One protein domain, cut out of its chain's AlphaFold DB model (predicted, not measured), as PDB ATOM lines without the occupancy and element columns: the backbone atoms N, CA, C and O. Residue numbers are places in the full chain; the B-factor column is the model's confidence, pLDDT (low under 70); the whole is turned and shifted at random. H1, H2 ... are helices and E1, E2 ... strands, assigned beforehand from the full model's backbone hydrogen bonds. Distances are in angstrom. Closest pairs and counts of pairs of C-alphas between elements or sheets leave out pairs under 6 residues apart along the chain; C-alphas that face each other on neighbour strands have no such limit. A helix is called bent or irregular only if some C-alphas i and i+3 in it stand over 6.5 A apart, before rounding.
ATOM      1  N   GLY A 215      24.588 -22.583  42.961       94.62
ATOM      2  CA  GLY A 215      25.294 -23.866  42.948       94.62
ATOM      3  C   GLY A 215      25.741 -24.301  44.345       94.62
ATOM      4  O   GLY A 215      25.606 -25.471  44.696       94.62
ATOM      5  N   GLU A 216      26.201 -23.356  45.163       95.38
ATOM      6  CA  GLU A 216      26.575 -23.633  46.548       95.38
ATOM      7  C   GLU A 216      25.372 -23.835  47.466       95.38
ATOM      8  O   GLU A 216      25.386 -24.765  48.267       95.38
ATOM      9  N   ALA A 217      24.294 -23.063  47.295       95.69
ATOM     10  CA  ALA A 217      23.044 -23.336  48.005       95.69
ATOM     11  C   ALA A 217      22.561 -24.776  47.727       95.69
ATOM     12  O   ALA A 217      22.274 -25.535  48.648       95.69
ATOM     13  N   LEU A 218      22.578 -25.199  46.456       96.25
ATOM     14  CA  LEU A 218      22.220 -26.554  46.015       96.25
ATOM     15  C   LEU A 218      23.213 -27.646  46.454       96.25
ATOM     16  O   LEU A 218      22.929 -28.837  46.286       96.25
ATOM     17  N   ALA A 219      24.376 -27.281  46.998       95.88
ATOM     18  CA  ALA A 219      25.312 -28.241  47.567       95.88
ATOM     19  C   ALA A 219      24.843 -28.775  48.932       95.88
ATOM     20  O   ALA A 219      25.277 -29.867  49.316       95.88
ATOM     21  N   SER A 220      23.928 -28.066  49.614       95.25
ATOM     22  CA  SER A 220      23.296 -28.520  50.860       95.25
ATOM     23  C   SER A 220      22.619 -29.884  50.679       95.25
ATOM     24  O   SER A 220      22.005 -30.188  49.650       95.25
ATOM     25  N   ALA A 221      22.717 -30.729  51.709       96.00
ATOM     26  CA  ALA A 221      22.172 -32.087  51.695       96.00
ATOM     27  C   ALA A 221      20.650 -32.113  51.460       96.00
ATOM     28  O   ALA A 221      20.122 -33.072  50.889       96.00
ATOM     29  N   GLU A 222      19.943 -31.053  51.854       96.00
ATOM     30  CA  GLU A 222      18.492 -30.930  51.700       96.00
ATOM     31  C   GLU A 222      18.027 -30.798  50.239       96.00
ATOM     32  O   GLU A 222      16.854 -31.044  49.961       96.00
ATOM     33  N   PHE A 223      18.935 -30.466  49.309       97.50
ATOM     34  CA  PHE A 223      18.647 -30.299  47.878       97.50
ATOM     35  C   PHE A 223      19.232 -31.414  47.007       97.50
ATOM     36  O   PHE A 223      19.301 -31.278  45.785       97.50
ATOM     37  N   SER A 224      19.641 -32.539  47.601       97.44
ATOM     38  CA  SER A 224      20.261 -33.650  46.868       97.44
ATOM     39  C   SER A 224      19.423 -34.151  45.678       97.44
ATOM     40  O   SER A 224      19.981 -34.419  44.611       97.44
ATOM     41  N   GLN A 225      18.093 -34.209  45.819       97.62
ATOM     42  CA  GLN A 225      17.173 -34.618  44.749       97.62
ATOM     43  C   GLN A 225      17.041 -33.551  43.656       97.62
ATOM     44  O   GLN A 225      17.124 -33.867  42.470       97.62
ATOM     45  N   LEU A 226      16.912 -32.276  44.034       97.69
ATOM     46  CA  LEU A 226      16.875 -31.165  43.081       97.69
ATOM     47  C   LEU A 226      18.180 -31.073  42.278       97.69
ATOM     48  O   LEU A 226      18.152 -30.875  41.065       97.69
ATOM     49  N   ARG A 227      19.327 -31.293  42.928       96.94
ATOM     50  CA  ARG A 227      20.627 -31.367  42.256       96.94
ATOM     51  C   ARG A 227      20.665 -32.503  41.233       96.94
ATOM     52  O   ARG A 227      21.142 -32.286  40.124       96.94
ATOM     53  N   ALA A 228      20.117 -33.676  41.554       96.50
ATOM     54  CA  ALA A 228      20.008 -34.782  40.599       96.50
ATOM     55  C   ALA A 228      19.091 -34.443  39.405       96.50
ATOM     56  O   ALA A 228      19.396 -34.812  38.270       96.50
ATOM     57  N   VAL A 229      17.999 -33.698  39.634       97.44
ATOM     58  CA  VAL A 229      17.132 -33.175  38.562       97.44
ATOM     59  C   VAL A 229      17.908 -32.241  37.634       97.44
ATOM     60  O   VAL A 229      17.878 -32.436  36.420       97.44
ATOM     61  N   ILE A 230      18.622 -31.260  38.191       96.44
ATOM     62  CA  ILE A 230      19.414 -30.295  37.416       96.44
ATOM     63  C   ILE A 230      20.503 -31.019  36.616       96.44
ATOM     64  O   ILE A 230      20.586 -30.828  35.406       96.44
ATOM     65  N   GLN A 231      21.244 -31.938  37.243       95.69
ATOM     66  CA  GLN A 231      22.261 -32.753  36.568       95.69
ATOM     67  C   GLN A 231      21.676 -33.589  35.425       95.69
ATOM     68  O   GLN A 231      22.282 -33.698  34.363       95.69
ATOM     69  N   LYS A 232      20.485 -34.174  35.598       95.88
ATOM     70  CA  LYS A 232      19.819 -34.926  34.524       95.88
ATOM     71  C   LYS A 232      19.481 -34.036  33.323       95.88
ATOM     72  O   LYS A 232      19.591 -34.494  32.183       95.88
ATOM     73  N   ILE A 233      19.072 -32.789  33.564       95.31
ATOM     74  CA  ILE A 233      18.810 -31.813  32.501       95.31
ATOM     75  C   ILE A 233      20.121 -31.428  31.805       95.31
ATOM     76  O   ILE A 233      20.211 -31.551  30.586       95.31
ATOM     77  N   GLU A 234      21.147 -31.049  32.569       94.19
ATOM     78  CA  GLU A 234      22.461 -30.631  32.053       94.19
ATOM     79  C   GLU A 234      23.162 -31.748  31.262       94.19
ATOM     80  O   GLU A 234      23.748 -31.495  30.216       94.19
ATOM     81  N   ASN A 235      23.031 -33.011  31.677       94.12
ATOM     82  CA  ASN A 235      23.568 -34.153  30.925       94.12
ATOM     83  C   ASN A 235      22.886 -34.354  29.560       94.12
ATOM     84  O   ASN A 235      23.431 -35.046  28.699       94.12
ATOM     85  N   THR A 236      21.687 -33.800  29.366       91.56
ATOM     86  CA  THR A 236      20.964 -33.862  28.088       91.56
ATOM     87  C   THR A 236      21.329 -32.687  27.179       91.56
ATOM     88  O   THR A 236      21.410 -32.869  25.967       91.56
ATOM     89  N   ASP A 237      21.549 -31.503  27.755       84.12
ATOM     90  CA  ASP A 237      21.951 -30.290  27.039       84.12
ATOM     91  C   ASP A 237      22.930 -29.466  27.906       84.12
ATOM     92  O   ASP A 237      22.496 -28.709  28.779       84.12
ATOM     93  N   PRO A 238      24.251 -29.661  27.743       78.00
ATOM     94  CA  PRO A 238      25.243 -29.153  28.691       78.00
ATOM     95  C   PRO A 238      25.621 -27.676  28.509       78.00
ATOM     96  O   PRO A 238      26.372 -27.157  29.332       78.00
ATOM     97  N   ASN A 239      25.169 -26.994  27.448       84.19
ATOM     98  CA  ASN A 239      25.742 -25.704  27.052       84.19
ATOM     99  C   ASN A 239      24.695 -24.598  26.822       84.19
ATOM    100  O   ASN A 239      24.023 -24.614  25.788       84.19
ATOM    101  N   PRO A 240      24.645 -23.557  27.680       85.38
ATOM    102  CA  PRO A 240      25.339 -23.404  28.972       85.38
ATOM    103  C   PRO A 240      24.714 -24.273  30.085       85.38
ATOM    104  O   PRO A 240      23.543 -24.645  29.971       85.38
ATOM    105  N   PRO A 241      25.447 -24.569  31.176       90.75
ATOM    106  CA  PRO A 241      24.897 -25.332  32.291       90.75
ATOM    107  C   PRO A 241      23.689 -24.604  32.889       90.75
ATOM    108  O   PRO A 241      23.714 -23.390  33.123       90.75
ATOM    109  N   LEU A 242      22.615 -25.353  33.151       92.31
ATOM    110  CA  LEU A 242      21.369 -24.808  33.679       92.31
ATOM    111  C   LEU A 242      21.623 -24.026  34.971       92.31
ATOM    112  O   LEU A 242      21.083 -22.940  35.136       92.31
ATOM    113  N   THR A 243      22.493 -24.519  35.849       92.00
ATOM    114  CA  THR A 243      22.851 -23.840  37.104       92.00
ATOM    115  C   THR A 243      23.396 -22.420  36.881       92.00
ATOM    116  O   THR A 243      23.058 -21.502  37.635       92.00
ATOM    117  N   GLU A 244      24.192 -22.203  35.831       89.94
ATOM    118  CA  GLU A 244      24.726 -20.882  35.467       89.94
ATOM    119  C   GLU A 244      23.625 -19.973  34.913       89.94
ATOM    120  O   GLU A 244      23.482 -18.832  35.359       89.94
ATOM    121  N   LEU A 245      22.776 -20.500  34.020       90.31
ATOM    122  CA  LEU A 245      21.607 -19.772  33.513       90.31
ATOM    123  C   LEU A 245      20.694 -19.323  34.649       90.31
ATOM    124  O   LEU A 245      20.267 -18.170  34.683       90.31
ATOM    125  N   LEU A 246      20.407 -20.227  35.587       92.12
ATOM    126  CA  LEU A 246      19.565 -19.927  36.733       92.12
ATOM    127  C   LEU A 246      20.210 -18.867  37.618       92.12
ATOM    128  O   LEU A 246      19.530 -17.911  37.965       92.12
ATOM    129  N   SER A 247      21.507 -18.967  37.908       90.31
ATOM    130  CA  SER A 247      22.229 -17.972  38.719       90.31
ATOM    131  C   SER A 247      22.230 -16.570  38.086       90.31
ATOM    132  O   SER A 247      22.250 -15.563  38.795       90.31
ATOM    133  N   GLY A 248      22.170 -16.482  36.754       87.69
ATOM    134  CA  GLY A 248      22.100 -15.214  36.023       87.69
ATOM    135  C   GLY A 248      20.734 -14.518  36.063       87.69
ATOM    136  O   GLY A 248      20.644 -13.334  35.742       87.69
ATOM    137  N   ILE A 249      19.662 -15.213  36.453       88.25
ATOM    138  CA  ILE A 249      18.307 -14.650  36.454       88.25
ATOM    139  C   ILE A 249      18.051 -13.927  37.773       88.25
ATOM    140  O   ILE A 249      17.951 -14.558  38.823       88.25
ATOM    141  N   SER A 250      17.844 -12.611  37.726       88.06
ATOM    142  CA  SER A 250      17.380 -11.878  38.905       88.06
ATOM    143  C   SER A 250      15.929 -12.231  39.244       88.06
ATOM    144  O   SER A 250      15.040 -12.124  38.391       88.06
ATOM    145  N   GLY A 251      15.649 -12.647  40.481       88.69
ATOM    146  CA  GLY A 251      14.335 -13.218  40.772       88.69
ATOM    147  C   GLY A 251      14.089 -13.709  42.192       88.69
ATOM    148  O   GLY A 251      14.912 -13.560  43.091       88.69
ATOM    149  N   THR A 252      12.928 -14.331  42.362       91.00
ATOM    150  CA  THR A 252      12.661 -15.248  43.469       91.00
ATOM    151  C   THR A 252      12.584 -16.670  42.919       91.00
ATOM    152  O   THR A 252      12.065 -16.879  41.822       91.00
ATOM    153  N   ILE A 253      13.078 -17.657  43.654       93.81
ATOM    154  CA  ILE A 253      12.979 -19.072  43.293       93.81
ATOM    155  C   ILE A 253      12.317 -19.850  44.430       93.81
ATOM    156  O   ILE A 253      12.614 -19.640  45.603       93.81
ATOM    157  N   ALA A 254      11.388 -20.735  44.089       95.81
ATOM    158  CA  ALA A 254      10.892 -21.732  45.024       95.81
ATOM    159  C   ALA A 254      11.791 -22.973  44.894       95.81
ATOM    160  O   ALA A 254      11.823 -23.577  43.830       95.81
ATOM    161  N   LEU A 255      12.568 -23.323  45.919       96.75
ATOM    162  CA  LEU A 255      13.509 -24.448  45.904       96.75
ATOM    163  C   LEU A 255      12.872 -25.691  46.537       96.75
ATOM    164  O   LEU A 255      12.704 -25.726  47.755       96.75
ATOM    165  N   PRO A 256      12.522 -26.731  45.766       97.94
ATOM    166  CA  PRO A 256      12.031 -27.976  46.345       97.94
ATOM    167  C   PRO A 256      13.133 -28.669  47.153       97.94
ATOM    168  O   PRO A 256      14.206 -28.955  46.615       97.94
ATOM    169  N   ASN A 257      12.873 -28.960  48.428       97.88
ATOM    170  CA  ASN A 257      13.751 -29.823  49.221       97.88
ATOM    171  C   ASN A 257      13.556 -31.305  48.849       97.88
ATOM    172  O   ASN A 257      12.704 -31.656  48.034       97.88
ATOM    173  N   ASN A 258      14.313 -32.205  49.477       97.94
ATOM    174  CA  ASN A 258      14.185 -33.648  49.244       97.94
ATOM    175  C   ASN A 258      12.761 -34.188  49.502       97.94
ATOM    176  O   ASN A 258      12.324 -35.076  48.775       97.94
ATOM    177  N   GLN A 259      12.032 -33.640  50.485       97.88
ATOM    178  CA  GLN A 259      10.657 -34.055  50.804       97.88
ATOM    179  C   GLN A 259       9.693 -33.769  49.644       97.88
ATOM    180  O   GLN A 259       8.807 -34.570  49.357       97.88
ATOM    181  N   ALA A 260       9.902 -32.671  48.914       97.81
ATOM    182  CA  ALA A 260       9.082 -32.317  47.760       97.81
ATOM    183  C   ALA A 260       9.110 -33.367  46.632       97.81
ATOM    184  O   ALA A 260       8.203 -33.384  45.801       97.81
ATOM    185  N   PHE A 261      10.124 -34.240  46.602       97.62
ATOM    186  CA  PHE A 261      10.273 -35.313  45.615       97.62
ATOM    187  C   PHE A 261       9.784 -36.684  46.111       97.62
ATOM    188  O   PHE A 261       9.916 -37.672  45.386       97.62
ATOM    189  N   GLU A 262       9.208 -36.784  47.314       96.69
ATOM    190  CA  GLU A 262       8.643 -38.041  47.811       96.69
ATOM    191  C   GLU A 262       7.559 -38.574  46.857       96.69
ATOM    192  O   GLU A 262       6.598 -37.887  46.510       96.69
ATOM    193  N   GLY A 263       7.732 -39.814  46.390       94.75
ATOM    194  CA  GLY A 263       6.829 -40.448  45.422       94.75
ATOM    195  C   GLY A 263       7.047 -40.048  43.956       94.75
ATOM    196  O   GLY A 263       6.328 -40.543  43.088       94.75
ATOM    197  N   VAL A 264       8.038 -39.204  43.645       94.88
ATOM    198  CA  VAL A 264       8.394 -38.834  42.266       94.88
ATOM    199  C   VAL A 264       9.595 -39.656  41.798       94.88
ATOM    200  O   VAL A 264      10.712 -39.470  42.276       94.88
ATOM    201  N   ASN A 265       9.402 -40.536  40.810       95.06
ATOM    202  CA  ASN A 265      10.527 -41.225  40.178       95.06
ATOM    203  C   ASN A 265      11.189 -40.331  39.118       95.06
ATOM    204  O   ASN A 265      10.792 -40.322  37.953       95.06
ATOM    205  N   ILE A 266      12.227 -39.590  39.516       94.38
ATOM    206  CA  ILE A 266      12.977 -38.683  38.629       94.38
ATOM    207  C   ILE A 266      13.550 -39.429  37.412       94.38
ATOM    208  O   ILE A 266      13.683 -38.830  36.343       94.38
ATOM    209  N   ALA A 267      13.869 -40.724  37.526       94.31
ATOM    210  CA  ALA A 267      14.429 -41.515  36.429       94.31
ATOM    211  C   ALA A 267      13.463 -41.633  35.235       94.31
ATOM    212  O   ALA A 267      13.905 -41.512  34.088       94.31
ATOM    213  N   ASP A 268      12.160 -41.726  35.499       95.06
ATOM    214  CA  ASP A 268      11.130 -41.948  34.475       95.06
ATOM    215  C   ASP A 268      10.677 -40.649  33.790       95.06
ATOM    216  O   ASP A 268      10.064 -40.669  32.721       95.06
ATOM    217  N   VAL A 269      10.989 -39.492  34.379       94.56
ATOM    218  CA  VAL A 269      10.591 -38.186  33.842       94.56
ATOM    219  C   VAL A 269      11.616 -37.696  32.820       94.56
ATOM    220  O   VAL A 269      12.814 -37.645  33.095       94.56
ATOM    221  N   SER A 270      11.163 -37.299  31.629       94.19
ATOM    222  CA  SER A 270      12.057 -36.765  30.591       94.19
ATOM    223  C   SER A 270      12.750 -35.467  31.032       94.19
ATOM    224  O   SER A 270      12.151 -34.654  31.736       94.19
ATOM    225  N   ALA A 271      13.981 -35.227  30.565       93.38
ATOM    226  CA  ALA A 271      14.720 -33.996  30.864       93.38
ATOM    227  C   ALA A 271      13.948 -32.725  30.459       93.38
ATOM    228  O   ALA A 271      13.932 -31.756  31.210       93.38
ATOM    229  N   SER A 272      13.224 -32.748  29.334       90.75
ATOM    230  CA  SER A 272      12.366 -31.627  28.922       90.75
ATOM    231  C   SER A 272      11.240 -31.346  29.919       90.75
ATOM    232  O   SER A 272      10.977 -30.194  30.239       90.75
ATOM    233  N   THR A 273      10.600 -32.389  30.457       93.06
ATOM    234  CA  THR A 273       9.547 -32.220  31.470       93.06
ATOM    235  C   THR A 273      10.127 -31.705  32.783       93.06
ATOM    236  O   THR A 273       9.519 -30.864  33.434       93.06
ATOM    237  N   LEU A 274      11.314 -32.176  33.168       95.19
ATOM    238  CA  LEU A 274      12.016 -31.663  34.343       95.19
ATOM    239  C   LEU A 274      12.395 -30.187  34.176       95.19
ATOM    240  O   LEU A 274      12.243 -29.419  35.118       95.19
ATOM    241  N   LEU A 275      12.818 -29.771  32.983       94.12
ATOM    242  CA  LEU A 275      13.115 -28.374  32.680       94.12
ATOM    243  C   LEU A 275      11.859 -27.483  32.760       94.12
ATOM    244  O   LEU A 275      11.916 -26.396  33.341       94.12
ATOM    245  N   ASP A 276      10.714 -27.953  32.254       93.44
ATOM    246  CA  ASP A 276       9.422 -27.268  32.415       93.44
ATOM    247  C   ASP A 276       9.072 -27.091  33.902       93.44
ATOM    248  O   ASP A 276       8.678 -26.005  34.333       93.44
ATOM    249  N   ILE A 277       9.267 -28.142  34.706       95.31
ATOM    250  CA  ILE A 277       9.045 -28.106  36.156       95.31
ATOM    251  C   ILE A 277       9.980 -27.081  36.808       95.31
ATOM    252  O   ILE A 277       9.501 -26.177  37.487       95.31
ATOM    253  N   VAL A 278      11.295 -27.161  36.581       96.19
ATOM    254  CA  VAL A 278      12.283 -26.246  37.185       96.19
ATOM    255  C   VAL A 278      11.981 -24.787  36.828       96.19
ATOM    256  O   VAL A 278      11.958 -23.922  37.700       96.19
ATOM    257  N   THR A 279      11.655 -24.492  35.570       94.69
ATOM    258  CA  THR A 279      11.332 -23.117  35.143       94.69
ATOM    259  C   THR A 279       9.988 -22.594  35.627       94.69
ATOM    260  O   THR A 279       9.780 -21.376  35.659       94.69
ATOM    261  N   TYR A 280       9.088 -23.474  36.062       95.38
ATOM    262  CA  TYR A 280       7.858 -23.080  36.739       95.38
ATOM    263  C   TYR A 280       8.096 -22.622  38.189       95.38
ATOM    264  O   TYR A 280       7.299 -21.854  38.722       95.38
ATOM    265  N   HIS A 281       9.226 -23.000  38.796       96.00
ATOM    266  CA  HIS A 281       9.620 -22.570  40.144       96.00
ATOM    267  C   HIS A 281      10.314 -21.201  40.179       96.00
ATOM    268  O   HIS A 281      10.539 -20.643  41.256       96.00
ATOM    269  N   ILE A 282      10.671 -20.647  39.018       93.88
ATOM    270  CA  ILE A 282      11.475 -19.428  38.924       93.88
ATOM    271  C   ILE A 282      10.592 -18.249  38.582       93.88
ATOM    272  O   ILE A 282       9.906 -18.227  37.561       93.88
ATOM    273  N   CYS A 283      10.679 -17.230  39.421       91.62
ATOM    274  CA  CYS A 283       9.953 -15.987  39.336       91.62
ATOM    275  C   CYS A 283      10.926 -14.841  38.969       91.62
ATOM    276  O   CYS A 283      11.513 -14.210  39.849       91.62
ATOM    277  N   PRO A 284      11.137 -14.557  37.669       90.75
ATOM    278  CA  PRO A 284      12.086 -13.532  37.243       90.75
ATOM    279  C   PRO A 284      11.527 -12.115  37.436       90.75
ATOM    280  O   PRO A 284      10.387 -11.818  37.057       90.75
ATOM    281  N   PHE A 285      12.351 -11.185  37.915       83.50
ATOM    282  CA  PHE A 285      11.987  -9.777  38.072       83.50
ATOM    283  C   PHE A 285      12.809  -8.870  37.169       83.50
ATOM    284  O   PHE A 285      14.010  -9.024  37.018       83.50
ATOM    285  N   LYS A 286      12.144  -7.849  36.617       74.88
ATOM    286  CA  LYS A 286      12.802  -6.764  35.872       74.88
ATOM    287  C   LYS A 286      13.030  -5.510  36.714       74.88
ATOM    288  O   LYS A 286      13.471  -4.503  36.182       74.88
ATOM    289  N   ARG A 287      12.600  -5.492  37.982       69.06
ATOM    290  CA  ARG A 287      12.667  -4.309  38.853       69.06
ATOM    291  C   ARG A 287      12.801  -4.724  40.312       69.06
ATOM    292  O   ARG A 287      12.020  -5.541  40.790       69.06
ATOM    293  N   MET A 288      13.728  -4.084  41.012       59.94
ATOM    294  CA  MET A 288      14.073  -4.374  42.403       59.94
ATOM    295  C   MET A 288      12.946  -4.204  43.415       59.94
ATOM    296  O   MET A 288      12.795  -5.027  44.302       59.94
ATOM    297  N   TYR A 289      12.128  -3.159  43.301       58.59
ATOM    298  CA  TYR A 289      11.086  -2.870  44.298       58.59
ATOM    299  C   TYR A 289       9.928  -3.886  44.291       58.59
ATOM    300  O   TYR A 289       8.983  -3.750  45.062       58.59
ATOM    301  N   ARG A 290       9.966  -4.868  43.379       54.16
ATOM    302  CA  ARG A 290       9.049  -6.014  43.333       54.16
ATOM    303  C   ARG A 290       9.674  -7.305  43.829       54.16
ATOM    304  O   ARG A 290       8.999  -8.333  43.791       54.16
ATOM    305  N   LEU A 291      10.916  -7.241  44.303       53.19
ATOM    306  CA  LEU A 291      11.440  -8.287  45.147       53.19
ATOM    307  C   LEU A 291      10.410  -8.542  46.235       53.19
ATOM    308  O   LEU A 291       9.974  -7.614  46.916       53.19
ATOM    309  N   LEU A 292      10.038  -9.806  46.402       53.34
ATOM    310  CA  LEU A 292       9.175 -10.288  47.483       53.34
ATOM    311  C   LEU A 292       9.795 -10.075  48.880       53.34
ATOM    312  O   LEU A 292       9.310 -10.607  49.864       53.34
ATOM    313  N   TYR A 293      10.842  -9.251  48.956       46.28
ATOM    314  CA  TYR A 293      11.578  -8.811  50.123       46.28
ATOM    315  C   TYR A 293      10.887  -7.679  50.891       46.28
ATOM    316  O   TYR A 293      11.469  -7.136  51.820       46.28
ATOM    317  N   THR A 294       9.656  -7.271  50.567       48.97
ATOM    318  CA  THR A 294       8.854  -6.725  51.668       48.97
ATOM    319  C   THR A 294       8.576  -7.925  52.566       48.97
ATOM    320  O   THR A 294       7.731  -8.725  52.146       48.97
ATOM    321  N   PRO A 295       9.280  -8.101  53.717       48.53
ATOM    322  CA  PRO A 295       8.953  -9.173  54.649       48.53
ATOM    323  C   PRO A 295       7.467  -9.050  54.838       48.53
ATOM    324  O   PRO A 295       7.038  -7.937  55.128       48.53
ATOM    325  N   PHE A 296       6.713 -10.090  54.502       51.84
ATOM    326  CA  PHE A 296       5.271 -10.024  54.330       51.84
ATOM    327  C   PHE A 296       4.649  -9.177  55.438       51.84
ATOM    328  O   PHE A 296       4.482  -9.638  56.566       51.84
ATOM    329  N   THR A 297       4.453  -7.881  55.163       47.59
ATOM    330  CA  THR A 297       4.390  -6.935  56.277       47.59
ATOM    331  C   THR A 297       3.026  -7.133  56.878       47.59
ATOM    332  O   THR A 297       2.026  -6.762  56.258       47.59
ATOM    333  N   VAL A 298       3.000  -7.769  58.046       45.91
ATOM    334  CA  VAL A 298       1.792  -8.042  58.811       45.91
ATOM    335  C   VAL A 298       1.046  -6.714  58.956       45.91
ATOM    336  O   VAL A 298       1.530  -5.795  59.608       45.91
ATOM    337  N   GLY A 299      -0.096  -6.579  58.275       52.34
ATOM    338  CA  GLY A 299      -0.978  -5.413  58.405       52.34
ATOM    339  C   GLY A 299      -1.057  -4.434  57.226       52.34
ATOM    340  O   GLY A 299      -1.883  -3.527  57.285       52.34
ATOM    341  N   LYS A 300      -0.298  -4.594  56.132       54.56
ATOM    342  CA  LYS A 300      -0.602  -3.882  54.869       54.56
ATOM    343  C   LYS A 300      -1.330  -4.834  53.928       54.56
ATOM    344  O   LYS A 300      -0.925  -5.989  53.836       54.56
ATOM    345  N   LYS A 301      -2.417  -4.364  53.280       52.56
ATOM    346  CA  LYS A 301      -3.250  -5.146  52.338       52.56
ATOM    347  C   LYS A 301      -2.320  -6.064  51.539       52.56
ATOM    348  O   LYS A 301      -1.436  -5.502  50.890       52.56
ATOM    349  N   PRO A 302      -2.440  -7.406  51.627       52.03
ATOM    350  CA  PRO A 302      -1.530  -8.320  50.954       52.03
ATOM    351  C   PRO A 302      -1.612  -8.014  49.465       52.03
ATOM    352  O   PRO A 302      -2.558  -8.403  48.778       52.03
ATOM    353  N   GLY A 303      -0.663  -7.205  48.994       49.81
ATOM    354  CA  GLY A 303      -0.569  -6.833  47.604       49.81
ATOM    355  C   GLY A 303      -0.433  -8.143  46.867       49.81
ATOM    356  O   GLY A 303       0.494  -8.905  47.137       49.81
ATOM    357  N   ARG A 304      -1.399  -8.450  45.997       53.00
ATOM    358  CA  ARG A 304      -1.287  -9.589  45.094       53.00
ATOM    359  C   ARG A 304       0.045  -9.391  44.380       53.00
ATOM    360  O   ARG A 304       0.151  -8.490  43.552       53.00
ATOM    361  N   ASN A 305       1.053 -10.189  44.704       59.34
ATOM    362  CA  ASN A 305       2.280 -10.239  43.926       59.34
ATOM    363  C   ASN A 305       2.247 -11.544  43.126       59.34
ATOM    364  O   ASN A 305       2.977 -12.477  43.464       59.34
ATOM    365  N   PRO A 306       1.330 -11.675  42.135       71.56
ATOM    366  CA  PRO A 306       1.387 -12.790  41.222       71.56
ATOM    367  C   PRO A 306       2.676 -12.606  40.439       71.56
ATOM    368  O   PRO A 306       2.831 -11.681  39.636       71.56
ATOM    369  N   CYS A 307       3.634 -13.464  40.719       85.69
ATOM    370  CA  CYS A 307       4.798 -13.542  39.888       85.69
ATOM    371  C   CYS A 307       4.501 -14.436  38.708       85.69
ATOM    372  O   CYS A 307       3.988 -15.528  38.890       85.69
ATOM    373  N   LEU A 308       4.855 -13.997  37.508       87.94
ATOM    374  CA  LEU A 308       4.746 -14.832  36.327       87.94
ATOM    375  C   LEU A 308       6.008 -15.698  36.186       87.94
ATOM    376  O   LEU A 308       7.061 -15.102  35.914       87.94
ATOM    377  N   PRO A 309       5.923 -17.039  36.348       90.12
ATOM    378  CA  PRO A 309       7.065 -17.925  36.192       90.12
ATOM    379  C   PRO A 309       7.773 -17.758  34.852       90.12
ATOM    380  O   PRO A 309       7.139 -17.383  33.860       90.12
ATOM    381  N   ALA A 310       9.056 -18.116  34.793       87.25
ATOM    382  CA  ALA A 310       9.799 -18.183  33.535       87.25
ATOM    383  C   ALA A 310       9.078 -19.079  32.510       87.25
ATOM    384  O   ALA A 310       8.893 -18.668  31.364       87.25
ATOM    385  N   PHE A 311       8.556 -20.227  32.954       89.94
ATOM    386  CA  PHE A 311       7.702 -21.099  32.142       89.94
ATOM    387  C   PHE A 311       6.449 -20.376  31.614       89.94
ATOM    388  O   PHE A 311       6.213 -20.337  30.408       89.94
ATOM    389  N   SER A 312       5.656 -19.737  32.485       88.19
ATOM    390  CA  SER A 312       4.434 -19.033  32.064       88.19
ATOM    391  C   SER A 312       4.726 -17.906  31.070       88.19
ATOM    392  O   SER A 312       3.945 -17.693  30.147       88.19
ATOM    393  N   ARG A 313       5.865 -17.211  31.209       87.62
ATOM    394  CA  ARG A 313       6.321 -16.200  30.242       87.62
ATOM    395  C   ARG A 313       6.673 -16.805  28.894       87.62
ATOM    396  O   ARG A 313       6.277 -16.246  27.878       87.62
ATOM    397  N   ALA A 314       7.396 -17.923  28.895       84.94
ATOM    398  CA  ALA A 314       7.800 -18.600  27.669       84.94
ATOM    399  C   ALA A 314       6.587 -19.024  26.830       84.94
ATOM    400  O   ALA A 314       6.635 -18.957  25.607       84.94
ATOM    401  N   TYR A 315       5.486 -19.409  27.474       85.56
ATOM    402  CA  TYR A 315       4.308 -19.914  26.771       85.56
ATOM    403  C   TYR A 315       3.087 -18.978  26.793       85.56
ATOM    404  O   TYR A 315       2.024 -19.351  26.306       85.56
ATOM    405  N   GLY A 316       3.220 -17.762  27.333       83.44
ATOM    406  CA  GLY A 316       2.155 -16.755  27.328       83.44
ATOM    407  C   GLY A 316       0.954 -17.065  28.231       83.44
ATOM    408  O   GLY A 316      -0.142 -16.577  27.968       83.44
ATOM    409  N   PHE A 317       1.127 -17.857  29.294       80.25
ATOM    410  CA  PHE A 317       0.037 -18.160  30.228       80.25
ATOM    411  C   PHE A 317      -0.101 -17.086  31.300       80.25
ATOM    412  O   PHE A 317       0.914 -16.660  31.840       80.25
ATOM    413  N   PRO A 318      -1.325 -16.690  31.691       80.50
ATOM    414  CA  PRO A 318      -1.537 -15.631  32.678       80.50
ATOM    415  C   PRO A 318      -1.380 -16.097  34.137       80.50
ATOM    416  O   PRO A 318      -1.465 -15.278  35.050       80.50
ATOM    417  N   TYR A 319      -1.174 -17.395  34.384       80.00
ATOM    418  CA  TYR A 319      -1.107 -17.937  35.741       80.00
ATOM    419  C   TYR A 319       0.277 -17.757  36.357       80.00
ATOM    420  O   TYR A 319       1.295 -18.178  35.795       80.00
ATOM    421  N   GLY A 320       0.281 -17.142  37.537       83.88
ATOM    422  CA  GLY A 320       1.473 -16.853  38.316       83.88
ATOM    423  C   GLY A 320       1.577 -17.658  39.610       83.88
ATOM    424  O   GLY A 320       0.606 -18.264  40.060       83.88
ATOM    425  N   LEU A 321       2.754 -17.604  40.226       88.31
ATOM    426  CA  LEU A 321       2.970 -17.982  41.617       88.31
ATOM    427  C   LEU A 321       2.507 -16.835  42.509       88.31
ATOM    428  O   LEU A 321       2.879 -15.681  42.286       88.31
ATOM    429  N   LYS A 322       1.728 -17.145  43.537       87.69
ATOM    430  CA  LYS A 322       1.325 -16.190  44.564       87.69
ATOM    431  C   LYS A 322       1.928 -16.618  45.892       87.69
ATOM    432  O   LYS A 322       1.610 -17.675  46.418       87.69
ATOM    433  N   TRP A 323       2.757 -15.755  46.445       85.56
ATOM    434  CA  TRP A 323       3.388 -15.959  47.740       85.56
ATOM    435  C   TRP A 323       2.438 -15.494  48.840       85.56
ATOM    436  O   TRP A 323       1.910 -14.381  48.779       85.56
ATOM    437  N   SER A 324       2.211 -16.351  49.824       83.75
ATOM    438  CA  SER A 324       1.309 -16.116  50.945       83.75
ATOM    439  C   SER A 324       2.075 -16.270  52.255       83.75
ATOM    440  O   SER A 324       2.864 -17.195  52.423       83.75
ATOM    441  N   PHE A 325       1.809 -15.370  53.198       81.62
ATOM    442  CA  PHE A 325       2.351 -15.409  54.552       81.62
ATOM    443  C   PHE A 325       1.254 -15.025  55.521       81.62
ATOM    444  O   PHE A 325       0.676 -13.939  55.431       81.62
ATOM    445  N   ALA A 326       0.984 -15.930  56.446       78.44
ATOM    446  CA  ALA A 326       0.135 -15.675  57.594       78.44
ATOM    447  C   ALA A 326       0.976 -15.546  58.873       78.44
ATOM    448  O   ALA A 326       0.676 -14.716  59.726       78.44
ATOM    449  N   SER A 327       2.039 -16.341  58.995       80.31
ATOM    450  CA  SER A 327       2.998 -16.319  60.103       80.31
ATOM    451  C   SER A 327       4.331 -16.936  59.651       80.31
ATOM    452  O   SER A 327       4.355 -17.602  58.617       80.31
ATOM    453  N   PRO A 328       5.423 -16.821  60.433       77.25
ATOM    454  CA  PRO A 328       6.683 -17.515  60.134       77.25
ATOM    455  C   PRO A 328       6.550 -19.043  60.014       77.25
ATOM    456  O   PRO A 328       7.377 -19.688  59.386       77.25
ATOM    457  N   SER A 329       5.510 -19.632  60.610       81.81
ATOM    458  CA  SER A 329       5.186 -21.062  60.514       81.81
ATOM    459  C   SER A 329       4.122 -21.394  59.461       81.81
ATOM    460  O   SER A 329       3.794 -22.562  59.271       81.81
ATOM    461  N   ASN A 330       3.544 -20.385  58.806       85.88
ATOM    462  CA  ASN A 330       2.456 -20.535  57.846       85.88
ATOM    463  C   ASN A 330       2.720 -19.640  56.632       85.88
ATOM    464  O   ASN A 330       2.164 -18.545  56.486       85.88
ATOM    465  N   MET A 331       3.629 -20.126  55.795       88.50
ATOM    466  CA  MET A 331       4.028 -19.527  54.531       88.50
ATOM    467  C   MET A 331       3.782 -20.535  53.412       88.50
ATOM    468  O   MET A 331       4.036 -21.728  53.581       88.50
ATOM    469  N   SER A 332       3.292 -20.078  52.264       92.06
ATOM    470  CA  SER A 332       3.032 -20.953  51.121       92.06
ATOM    471  C   SER A 332       3.165 -20.236  49.784       92.06
ATOM    472  O   SER A 332       3.084 -19.010  49.685       92.06
ATOM    473  N   VAL A 333       3.354 -21.024  48.730       92.19
ATOM    474  CA  VAL A 333       3.267 -20.592  47.338       92.19
ATOM    475  C   VAL A 333       2.009 -21.195  46.733       92.19
ATOM    476  O   VAL A 333       1.936 -22.404  46.543       92.19
ATOM    477  N   THR A 334       1.027 -20.363  46.406       91.00
ATOM    478  CA  THR A 334      -0.149 -20.771  45.639       91.00
ATOM    479  C   THR A 334       0.186 -20.772  44.147       91.00
ATOM    480  O   THR A 334       0.719 -19.789  43.624       91.00
ATOM    481  N   PHE A 335      -0.152 -21.846  43.441       92.38
ATOM    482  CA  PHE A 335       0.111 -22.033  42.013       92.38
ATOM    483  C   PHE A 335      -1.059 -22.726  41.310       92.38
ATOM    484  O   PHE A 335      -1.892 -23.371  41.945       92.38
ATOM    485  N   ALA A 336      -1.125 -22.599  39.983       89.88
ATOM    486  CA  ALA A 336      -2.114 -23.301  39.171       89.88
ATOM    487  C   ALA A 336      -1.554 -24.650  38.700       89.88
ATOM    488  O   ALA A 336      -0.468 -24.720  38.134       89.88
ATOM    489  N   SER A 337      -2.316 -25.721  38.898       90.62
ATOM    490  CA  SER A 337      -1.973 -27.079  38.464       90.62
ATOM    491  C   SER A 337      -3.223 -27.779  37.923       90.62
ATOM    492  O   SER A 337      -4.328 -27.337  38.203       90.62
ATOM    493  N   GLY A 338      -3.090 -28.861  37.153       90.00
ATOM    494  CA  GLY A 338      -4.235 -29.562  36.545       90.00
ATOM    495  C   GLY A 338      -4.217 -29.521  35.018       90.00
ATOM    496  O   GLY A 338      -3.145 -29.394  34.433       90.00
ATOM    497  N   VAL A 339      -5.364 -29.685  34.359       87.12
ATOM    498  CA  VAL A 339      -5.465 -29.710  32.885       87.12
ATOM    499  C   VAL A 339      -5.835 -28.321  32.374       87.12
ATOM    500  O   VAL A 339      -6.870 -27.790  32.749       87.12
ATOM    501  N   PHE A 340      -5.020 -27.719  31.510       84.06
ATOM    502  CA  PHE A 340      -5.368 -26.435  30.888       84.06
ATOM    503  C   PHE A 340      -6.352 -26.625  29.707       84.06
ATOM    504  O   PHE A 340      -6.159 -27.573  28.941       84.06
ATOM    505  N   PRO A 341      -7.335 -25.723  29.483       81.81
ATOM    506  CA  PRO A 341      -7.692 -24.563  30.314       81.81
ATOM    507  C   PRO A 341      -8.688 -24.876  31.446       81.81
ATOM    508  O   PRO A 341      -8.642 -24.215  32.481       81.81
ATOM    509  N   ASP A 342      -9.548 -25.882  31.278       85.75
ATOM    510  CA  ASP A 342     -10.778 -26.022  32.079       85.75
ATOM    511  C   ASP A 342     -10.608 -26.789  33.402       85.75
ATOM    512  O   ASP A 342     -11.468 -26.741  34.276       85.75
ATOM    513  N   GLY A 343      -9.500 -27.509  33.573       85.88
ATOM    514  CA  GLY A 343      -9.214 -28.363  34.730       85.88
ATOM    515  C   GLY A 343      -8.140 -27.806  35.661       85.88
ATOM    516  O   GLY A 343      -7.455 -28.588  36.325       85.88
ATOM    517  N   LEU A 344      -7.927 -26.489  35.667       88.38
ATOM    518  CA  LEU A 344      -6.970 -25.846  36.562       88.38
ATOM    519  C   LEU A 344      -7.520 -25.737  37.982       88.38
ATOM    520  O   LEU A 344      -8.629 -25.265  38.211       88.38
ATOM    521  N   VAL A 345      -6.689 -26.107  38.946       91.75
ATOM    522  CA  VAL A 345      -6.959 -26.016  40.376       91.75
ATOM    523  C   VAL A 345      -5.806 -25.269  41.034       91.75
ATOM    524  O   VAL A 345      -4.633 -25.518  40.738       91.75
ATOM    525  N   ALA A 346      -6.140 -24.342  41.930       91.19
ATOM    526  CA  ALA A 346      -5.152 -23.697  42.780       91.19
ATOM    527  C   ALA A 346      -4.643 -24.701  43.824       91.19
ATOM    528  O   ALA A 346      -5.434 -25.338  44.519       91.19
ATOM    529  N   LYS A 347      -3.326 -24.843  43.928       94.25
ATOM    530  CA  LYS A 347      -2.652 -25.658  44.940       94.25
ATOM    531  C   LYS A 347      -1.673 -24.799  45.713       94.25
ATOM    532  O   LYS A 347      -1.147 -23.835  45.165       94.25
ATOM    533  N   ASP A 348      -1.399 -25.191  46.949       94.44
ATOM    534  CA  ASP A 348      -0.410 -24.541  47.798       94.44
ATOM    535  C   ASP A 348       0.800 -25.458  48.007       94.44
ATOM    536  O   ASP A 348       0.658 -26.652  48.275       94.44
ATOM    537  N   ALA A 349       1.997 -24.888  47.896       96.19
ATOM    538  CA  ALA A 349       3.250 -25.506  48.306       96.19
ATOM    539  C   ALA A 349       3.730 -24.826  49.599       96.19
ATOM    540  O   ALA A 349       4.024 -23.628  49.560       96.19
ATOM    541  N   PRO A 350       3.791 -25.529  50.744       95.88
ATOM    542  CA  PRO A 350       4.274 -24.942  51.991       95.88
ATOM    543  C   PRO A 350       5.742 -24.522  51.872       95.88
ATOM    544  O   PRO A 350       6.557 -25.274  51.337       95.88
ATOM    545  N   ILE A 351       6.073 -23.341  52.389       93.75
ATOM    546  CA  ILE A 351       7.451 -22.859  52.522       93.75
ATOM    547  C   ILE A 351       7.956 -23.298  53.894       93.75
ATOM    548  O   ILE A 351       7.450 -22.843  54.919       93.75
ATOM    549  N   VAL A 352       8.941 -24.192  53.907       94.12
ATOM    550  CA  VAL A 352       9.542 -24.733  55.138       94.12
ATOM    551  C   VAL A 352      10.727 -23.905  55.623       94.12
ATOM    552  O   VAL A 352      11.018 -23.890  56.815       94.12
ATOM    553  N   PHE A 353      11.383 -23.191  54.710       90.19
ATOM    554  CA  PHE A 353      12.476 -22.279  55.020       90.19
ATOM    555  C   PHE A 353      12.442 -21.119  54.026       90.19
ATOM    556  O   PHE A 353      12.480 -21.331  52.819       90.19
ATOM    557  N   ALA A 354      12.287 -19.891  54.509       85.31
ATOM    558  CA  ALA A 354      12.240 -18.715  53.641       85.31
ATOM    559  C   ALA A 354      13.638 -18.109  53.425       85.31
ATOM    560  O   ALA A 354      14.596 -18.517  54.068       85.31
ATOM    561  N   ASP A 355      13.721 -17.134  52.523       84.88
ATOM    562  CA  ASP A 355      14.762 -16.101  52.431       84.88
ATOM    563  C   ASP A 355      16.232 -16.552  52.378       84.88
ATOM    564  O   ASP A 355      17.120 -15.814  52.818       84.88
ATOM    565  N   ILE A 356      16.504 -17.695  51.738       92.44
ATOM    566  CA  ILE A 356      17.861 -18.027  51.293       92.44
ATOM    567  C   ILE A 356      18.328 -16.928  50.335       92.44
ATOM    568  O   ILE A 356      17.701 -16.648  49.314       92.44
ATOM    569  N   SER A 357      19.438 -16.291  50.671       92.44
ATOM    570  CA  SER A 357      19.960 -15.119  49.984       92.44
ATOM    571  C   SER A 357      21.108 -15.513  49.079       92.44
ATOM    572  O   SER A 357      22.142 -15.987  49.540       92.44
ATOM    573  N   ILE A 358      20.916 -15.282  47.788       93.12
ATOM    574  CA  ILE A 358      21.895 -15.504  46.728       93.12
ATOM    575  C   ILE A 358      22.090 -14.146  46.027       93.12
ATOM    576  O   ILE A 358      21.146 -13.353  45.980       93.12
ATOM    577  N   PRO A 359      23.267 -13.819  45.463       90.38
ATOM    578  CA  PRO A 359      23.563 -12.476  44.952       90.38
ATOM    579  C   PRO A 359      22.531 -11.856  44.005       90.38
ATOM    580  O   PRO A 359      22.388 -10.640  43.979       90.38
ATOM    581  N   THR A 360      21.804 -12.666  43.236       87.44
ATOM    582  CA  THR A 360      20.767 -12.231  42.283       87.44
ATOM    583  C   THR A 360      19.367 -12.705  42.650       87.44
ATOM    584  O   THR A 360      18.405 -12.372  41.955       87.44
ATOM    585  N   GLN A 361      19.227 -13.507  43.703       89.19
ATOM    586  CA  GLN A 361      18.002 -14.248  43.967       89.19
ATOM    587  C   GLN A 361      17.664 -14.305  45.449       89.19
ATOM    588  O   GLN A 361      18.534 -14.416  46.306       89.19
ATOM    589  N   SER A 362      16.364 -14.300  45.734       89.25
ATOM    590  CA  SER A 362      15.852 -14.840  46.992       89.25
ATOM    591  C   SER A 362      15.272 -16.220  46.729       89.25
ATOM    592  O   SER A 362      14.510 -16.404  45.778       89.25
ATOM    593  N   ALA A 363      15.616 -17.187  47.556       92.75
ATOM    594  CA  ALA A 363      15.153 -18.552  47.455       92.75
ATOM    595  C   ALA A 363      14.292 -18.917  48.669       92.75
ATOM    596  O   ALA A 363      14.634 -18.625  49.810       92.75
ATOM    597  N   HIS A 364      13.168 -19.583  48.421       93.69
ATOM    598  CA  HIS A 364      12.301 -20.117  49.467       93.69
ATOM    599  C   HIS A 364      12.204 -21.624  49.299       93.69
ATOM    600  O   HIS A 364      11.760 -22.110  48.260       93.69
ATOM    601  N   VAL A 365      12.597 -22.362  50.323       95.75
ATOM    602  CA  VAL A 365      12.531 -23.814  50.351       95.75
ATOM    603  C   VAL A 365      11.093 -24.259  50.542       95.75
ATOM    604  O   VAL A 365      10.430 -23.848  51.497       95.75
ATOM    605  N   ILE A 366      10.622 -25.127  49.655       97.19
ATOM    606  CA  ILE A 366       9.269 -25.676  49.684       97.19
ATOM    607  C   ILE A 366       9.293 -27.189  49.896       97.19
ATOM    608  O   ILE A 366      10.208 -27.872  49.435       97.19
ATOM    609  N   SER A 367       8.263 -27.713  50.564       97.19
ATOM    610  CA  SER A 367       8.091 -29.155  50.811       97.19
ATOM    611  C   SER A 367       7.189 -29.866  49.801       97.19
ATOM    612  O   SER A 367       6.961 -31.065  49.930       97.19
ATOM    613  N   SER A 368       6.694 -29.152  48.786       97.31
ATOM    614  CA  SER A 368       5.861 -29.711  47.717       97.31
ATOM    615  C   SER A 368       6.388 -29.285  46.356       97.31
ATOM    616  O   SER A 368       6.638 -28.101  46.137       97.31
ATOM    617  N   LEU A 369       6.497 -30.226  45.416       96.94
ATOM    618  CA  LEU A 369       6.914 -29.920  44.050       96.94
ATOM    619  C   LEU A 369       5.813 -29.146  43.305       96.94
ATOM    620  O   LEU A 369       4.669 -29.601  43.207       96.94
ATOM    621  N   ILE A 370       6.156 -27.982  42.749       95.94
ATOM    622  CA  ILE A 370       5.223 -27.157  41.974       95.94
ATOM    623  C   ILE A 370       5.172 -27.695  40.542       95.94
ATOM    624  O   ILE A 370       6.105 -27.539  39.756       95.94
ATOM    625  N   MET A 371       4.054 -28.326  40.192       94.44
ATOM    626  CA  MET A 371       3.857 -28.906  38.864       94.44
ATOM    627  C   MET A 371       3.145 -27.910  37.938       94.44
ATOM    628  O   MET A 371       2.038 -27.478  38.291       94.44
ATOM    629  N   PRO A 372       3.706 -27.586  36.754       92.25
ATOM    630  CA  PRO A 372       3.012 -26.763  35.770       92.25
ATOM    631  C   PRO A 372       1.732 -27.468  35.291       92.25
ATOM    632  O   PRO A 372       1.630 -28.699  35.374       92.25
ATOM    633  N   PRO A 373       0.741 -26.731  34.764       90.06
ATOM    634  CA  PRO A 373      -0.445 -27.362  34.211       90.06
ATOM    635  C   PRO A 373      -0.134 -28.326  33.057       90.06
ATOM    636  O   PRO A 373       0.634 -28.036  32.141       90.06
ATOM    637  N   SER A 374      -0.785 -29.481  33.097       85.06
ATOM    638  CA  SER A 374      -0.753 -30.515  32.066       85.06
ATOM    639  C   SER A 374      -1.492 -30.083  30.791       85.06
ATOM    640  O   SER A 374      -2.345 -29.193  30.809       85.06
ATOM    641  N   ASN A 375      -1.150 -30.712  29.663       73.25
ATOM    642  CA  ASN A 375      -1.702 -30.473  28.319       73.25
ATOM    643  C   ASN A 375      -1.462 -29.085  27.701       73.25
ATOM    644  O   ASN A 375      -1.715 -28.920  26.507       73.25
ATOM    645  N   ILE A 376      -0.835 -28.149  28.419       64.00
ATOM    646  CA  ILE A 376      -0.179 -26.967  27.826       64.00
ATOM    647  C   ILE A 376       0.728 -27.393  26.663       64.00
ATOM    648  O   ILE A 376       0.722 -26.824  25.567       64.00
ATOM    649  N   THR A 377       1.466 -28.470  26.907       54.69
ATOM    650  CA  THR A 377       2.394 -29.099  25.981       54.69
ATOM    651  C   THR A 377       1.708 -29.940  24.910       54.69
ATOM    652  O   THR A 377       2.380 -30.301  23.957       54.69
ATOM    653  N   ALA A 378       0.419 -30.257  24.989       54.50
ATOM    654  CA  ALA A 378      -0.295 -30.932  23.901       54.50
ATOM    655  C   ALA A 378      -0.964 -29.906  22.971       54.50
ATOM    656  O   ALA A 378      -0.833 -30.002  21.754       54.50
ATOM    657  N   ALA A 379      -1.574 -28.862  23.540       52.47
ATOM    658  CA  ALA A 379      -2.269 -27.812  22.792       52.47
ATOM    659  C   ALA A 379      -1.328 -26.955  21.921       52.47
ATOM    660  O   ALA A 379      -1.719 -26.511  20.847       52.47
ATOM    661  N   THR A 380      -0.068 -26.774  22.336       54.06
ATOM    662  CA  THR A 380       0.976 -26.100  21.536       54.06
ATOM    663  C   THR A 380       1.870 -27.073  20.745       54.06
ATOM    664  O   THR A 380       2.764 -26.635  20.024       54.06
ATOM    665  N   ALA A 381       1.692 -28.400  20.877       49.59
ATOM    666  CA  ALA A 381       2.538 -29.415  20.211       49.59
ATOM    667  C   ALA A 381       2.198 -29.651  18.749       49.59
ATOM    668  O   ALA A 381       3.013 -30.242  18.047       49.59
ATOM    669  N   SER A 382       1.038 -29.205  18.273       52.31
ATOM    670  CA  SER A 382       0.647 -29.445  16.884       52.31
ATOM    671  C   SER A 382       1.547 -28.736  15.858       52.31
ATOM    672  O   SER A 382       1.421 -29.027  14.674       52.31
ATOM    673  N   ALA A 383       2.489 -27.873  16.280       48.38
ATOM    674  CA  ALA A 383       3.385 -27.147  15.375       48.38
ATOM    675  C   ALA A 383       4.897 -27.204  15.700       48.38
ATOM    676  O   ALA A 383       5.688 -26.782  14.859       48.38
ATOM    677  N   ALA A 384       5.338 -27.713  16.860       55.75
ATOM    678  CA  ALA A 384       6.760 -27.684  17.234       55.75
ATOM    679  C   ALA A 384       7.251 -28.996  17.863       55.75
ATOM    680  O   ALA A 384       6.652 -29.519  18.805       55.75
ATOM    681  N   SER A 385       8.376 -29.513  17.360       68.25
ATOM    682  CA  SER A 385       9.039 -30.711  17.894       68.25
ATOM    683  C   SER A 385       9.511 -30.491  19.341       68.25
ATOM    684  O   SER A 385       9.790 -29.362  19.745       68.25
ATOM    685  N   ARG A 386       9.636 -31.561  20.148       68.19
ATOM    686  CA  ARG A 386      10.142 -31.474  21.541       68.19
ATOM    687  C   ARG A 386      11.462 -30.698  21.636       68.19
ATOM    688  O   ARG A 386      11.624 -29.903  22.552       68.19
ATOM    689  N   THR A 387      12.350 -30.865  20.658       73.38
ATOM    690  CA  THR A 387      13.626 -30.144  20.558       73.38
ATOM    691  C   THR A 387      13.439 -28.628  20.474       73.38
ATOM    692  O   THR A 387      14.120 -27.892  21.182       73.38
ATOM    693  N   GLN A 388      12.469 -28.150  19.686       80.12
ATOM    694  CA  GLN A 388      12.187 -26.713  19.561       80.12
ATOM    695  C   GLN A 388      11.712 -26.086  20.878       80.12
ATOM    696  O   GLN A 388      11.916 -24.894  21.106       80.12
ATOM    697  N   ARG A 389      11.095 -26.874  21.766       77.00
ATOM    698  CA  ARG A 389      10.628 -26.391  23.072       77.00
ATOM    699  C   ARG A 389      11.766 -26.152  24.032       77.00
ATOM    700  O   ARG A 389      11.842 -25.065  24.593       77.00
ATOM    701  N   THR A 390      12.640 -27.146  24.177       82.50
ATOM    702  CA  THR A 390      13.833 -27.025  25.013       82.50
ATOM    703  C   THR A 390      14.642 -25.813  24.565       82.50
ATOM    704  O   THR A 390      14.922 -24.944  25.384       82.50
ATOM    705  N   SER A 391      14.881 -25.658  23.255       85.38
ATOM    706  CA  SER A 391      15.591 -24.486  22.732       85.38
ATOM    707  C   SER A 391      14.855 -23.170  22.993       85.38
ATOM    708  O   SER A 391      15.482 -22.183  23.353       85.38
ATOM    709  N   HIS A 392      13.525 -23.127  22.847       87.38
ATOM    710  CA  HIS A 392      12.757 -21.906  23.102       87.38
ATOM    711  C   HIS A 392      12.860 -21.478  24.569       87.38
ATOM    712  O   HIS A 392      13.078 -20.308  24.867       87.38
ATOM    713  N   LEU A 393      12.717 -22.424  25.490       86.31
ATOM    714  CA  LEU A 393      12.735 -22.140  26.913       86.31
ATOM    715  C   LEU A 393      14.148 -21.805  27.412       86.31
ATOM    716  O   LEU A 393      14.293 -20.856  28.178       86.31
ATOM    717  N   LEU A 394      15.188 -22.468  26.896       87.88
ATOM    718  CA  LEU A 394      16.581 -22.063  27.116       87.88
ATOM    719  C   LEU A 394      16.856 -20.652  26.577       87.88
ATOM    720  O   LEU A 394      17.437 -19.840  27.292       87.88
ATOM    721  N   ASN A 395      16.357 -20.308  25.385       89.19
ATOM    722  CA  ASN A 395      16.469 -18.950  24.841       89.19
ATOM    723  C   ASN A 395      15.763 -17.919  25.734       89.19
ATOM    724  O   ASN A 395      16.281 -16.824  25.946       89.19
ATOM    725  N   VAL A 396      14.595 -18.259  26.292       89.56
ATOM    726  CA  VAL A 396      13.898 -17.391  27.251       89.56
ATOM    727  C   VAL A 396      14.735 -17.219  28.517       89.56
ATOM    728  O   VAL A 396      14.938 -16.082  28.933       89.56
ATOM    729  N   LEU A 397      15.273 -18.290  29.103       89.69
ATOM    730  CA  LEU A 397      16.155 -18.196  30.275       89.69
ATOM    731  C   LEU A 397      17.395 -17.346  29.987       89.69
ATOM    732  O   LEU A 397      17.712 -16.450  30.765       89.69
ATOM    733  N   GLN A 398      18.041 -17.557  28.843       89.81
ATOM    734  CA  GLN A 398      19.199 -16.778  28.423       89.81
ATOM    735  C   GLN A 398      18.842 -15.302  28.220       89.81
ATOM    736  O   GLN A 398      19.590 -14.428  28.648       89.81
ATOM    737  N   SER A 399      17.673 -15.003  27.642       89.44
ATOM    738  CA  SER A 399      17.184 -13.627  27.499       89.44
ATOM    739  C   SER A 399      16.885 -12.972  28.849       89.44
ATOM    740  O   SER A 399      17.170 -11.794  29.030       89.44
ATOM    741  N   LEU A 400      16.367 -13.727  29.823       86.88
ATOM    742  CA  LEU A 400      16.104 -13.237  31.177       86.88
ATOM    743  C   LEU A 400      17.408 -12.985  31.945       86.88
ATOM    744  O   LEU A 400      17.512 -11.989  32.663       86.88
ATOM    745  N   ALA A 401      18.407 -13.853  31.773       84.50
ATOM    746  CA  ALA A 401      19.743 -13.648  32.317       84.50
ATOM    747  C   ALA A 401      20.424 -12.425  31.671       84.50
ATOM    748  O   ALA A 401      20.961 -11.571  32.372       84.50
ATOM    749  N   ALA A 402      20.319 -12.267  30.347       83.56
ATOM    750  CA  ALA A 402      20.872 -11.121  29.626       83.56
ATOM    751  C   ALA A 402      20.174  -9.797  29.990       83.56
ATOM    752  O   ALA A 402      20.851  -8.806  30.264       83.56
ATOM    753  N   ASP A 403      18.841  -9.782  30.090       78.94
ATOM    754  CA  ASP A 403      18.052  -8.613  30.516       78.94
ATOM    755  C   ASP A 403      18.461  -8.122  31.918       78.94
ATOM    756  O   ASP A 403      18.354  -6.930  32.214       78.94
ATOM    757  N   SER A 404      18.940  -9.028  32.780       67.00
ATOM    758  CA  SER A 404      19.432  -8.694  34.126       67.00
ATOM    759  C   SER A 404      20.753  -7.905  34.080       67.00
ATOM    760  O   SER A 404      21.042  -7.117  34.986       67.00
ATOM    761  N   SER A 405      21.521  -8.051  32.994       64.31
ATOM    762  CA  SER A 405      22.797  -7.359  32.761       64.31
ATOM    763  C   SER A 405      22.665  -6.055  31.955       64.31
ATOM    764  O   SER A 405      23.423  -5.116  32.174       64.31
ATOM    765  N   SER A 406      21.680  -5.929  31.054       58.81
ATOM    766  CA  SER A 406      21.690  -4.895  30.002       58.81
ATOM    767  C   SER A 406      20.839  -3.642  30.264       58.81
ATOM    768  O   SER A 406      20.419  -2.972  29.315       58.81
ATOM    769  N   SER A 407      20.542  -3.274  31.514       52.38
ATOM    770  CA  SER A 407      19.712  -2.090  31.805       52.38
ATOM    771  C   SER A 407      20.477  -0.756  31.666       52.38
ATOM    772  O   SER A 407      20.482   0.062  32.583       52.38
TER     773      SER A 407
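AT A GLANCE: This is residues 215 to 407 of the 625 residues of an uncharacterized protein of Tetradesmus obliquus (UniProt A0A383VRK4). One sheet of six strands is folded back on itself like a half-open book: E2, E1 and E6 make one leaf, E4 and E3 the other, and the long bent strand E5 is the hinge. Beside this fold the helices H1, H2, H4, H5 and H7 gather in a mostly crossed cluster, each grazing the sheet with a part of its length, while the short H6 lies farther out. The printed part has 193 residues, with seven named helices and six named strands in the order H1 H2 E1 H3 H4 E2 H5 E3 E4 E5 E6 H6 H7, and its class is mixed, helices and strands. The sheet's order is E2 E1 E6 E5 E4 E3, mixed, with E1 and E6 parallel and the other neighbours antiparallel. The whole is compact and rounded, with a radius of gyration of the C-alphas of 16.0 A and spans of 49 by 40 by 39 A.

HOW THE PARTS SIT: The sheet runs from the edge strand E2, residues 282 to 284, through E1, residues 251 to 256, E6, residues 361 to 366, E5, residues 343 to 358, and E4, residues 330 to 339, to the edge strand E3, residues 321 to 327. E3 E4 E5 E6 form a meander, each strand the antiparallel neighbour of the one before, joined as hairpins. It is a folded sheet, one sheet bent back into two leaves that face each other, with 13 pairs of C-alphas within 11 A between E2 E1 E6 and E4 E3. E5 bends by 78 degrees at residue 353; its pairing is staggered, with E4 over residues 343 to 350 and with E6 over 351 to 358. Within hydrogen-bond range are N 283 and O 252 at 2.8 A for E2 and E1, N 255 and O 364 at 2.8 A for E1 and E6, N 365 and O 353 at 2.7 A for E6 and E5, N 347 and O 335 at 2.9 A for E5 and E4, and N 324 and O 332 at 2.8 A for E4 and E3. H4, residues 271 to 280, only grazes the sheet with residues 278 to 280 and is near E1. H5, residues 310 to 315, touches H4, about perpendicular but only just at 71 degrees, the C-alphas of Tyr 280 and Phe 311 being closest at 5.0 A. H7, residues 386 to 405, touches H5 with residues 392 to 397 alone, closest at the C-alphas of Ala 314 and Leu 393, 6.1 A. H2, residues 242 to 248, touches H7 at a shallow tilt of 26 degrees, the same way, with the C-alphas of Gly 248 and Ala 401 4.7 A apart, the closest pair. H1, residues 221 to 234, touches H4 at a steep tilt of 56 degrees, opposite ways, closest at the C-alphas of Ile 233 and Ala 271, 4.9 A. H3, residues 258 to 261, touches H1; the closest C-alphas are those of Gln 225 and Asn 258, 5.5 A. H6, residues 376 to 379, touches no helix and is not on the sheet. Every O i to N i+4 pair is within hydrogen-bond range in H2, H4 and H5, against 8 of 10 in H1 and 15 of 16 in H7; H3 and H6 are too short for such a pair.

IN THESE COORDINATES: E5 measures 35.7 A from C-alpha 343 at (-9.214, -28.363, 34.730) to C-alpha 358 at (21.895, -15.504, 46.728). E4 measures 27.7 A, E3 18.6 A, E1 15.9 A and E6 15.5 A. H1 begins at C-alpha 221, (22.172, -32.087, 51.695), and measures 19.7 A; it is irregular, with C-alphas 222 and 225 8.0 A apart. H4 measures 14.2 A, and H7 measures 29.5 A, ending at C-alpha 405, (22.797, -7.359, 32.761).

THE WHOLE: The two C-alphas farthest apart are those of Gly 299 and Ser 385, 48.8 A. The printed part, residues 215 to 407, has no cut. The link from E2 to H5 is long, residues 285 to 309 with no named element, and its residues 306 to 307 pair antiparallel with residues 321 to 322 of E3. The mean pLDDT of the printed part is 84.1; residues 287 to 305, 376 to 386 and 404 to 407 are under 70.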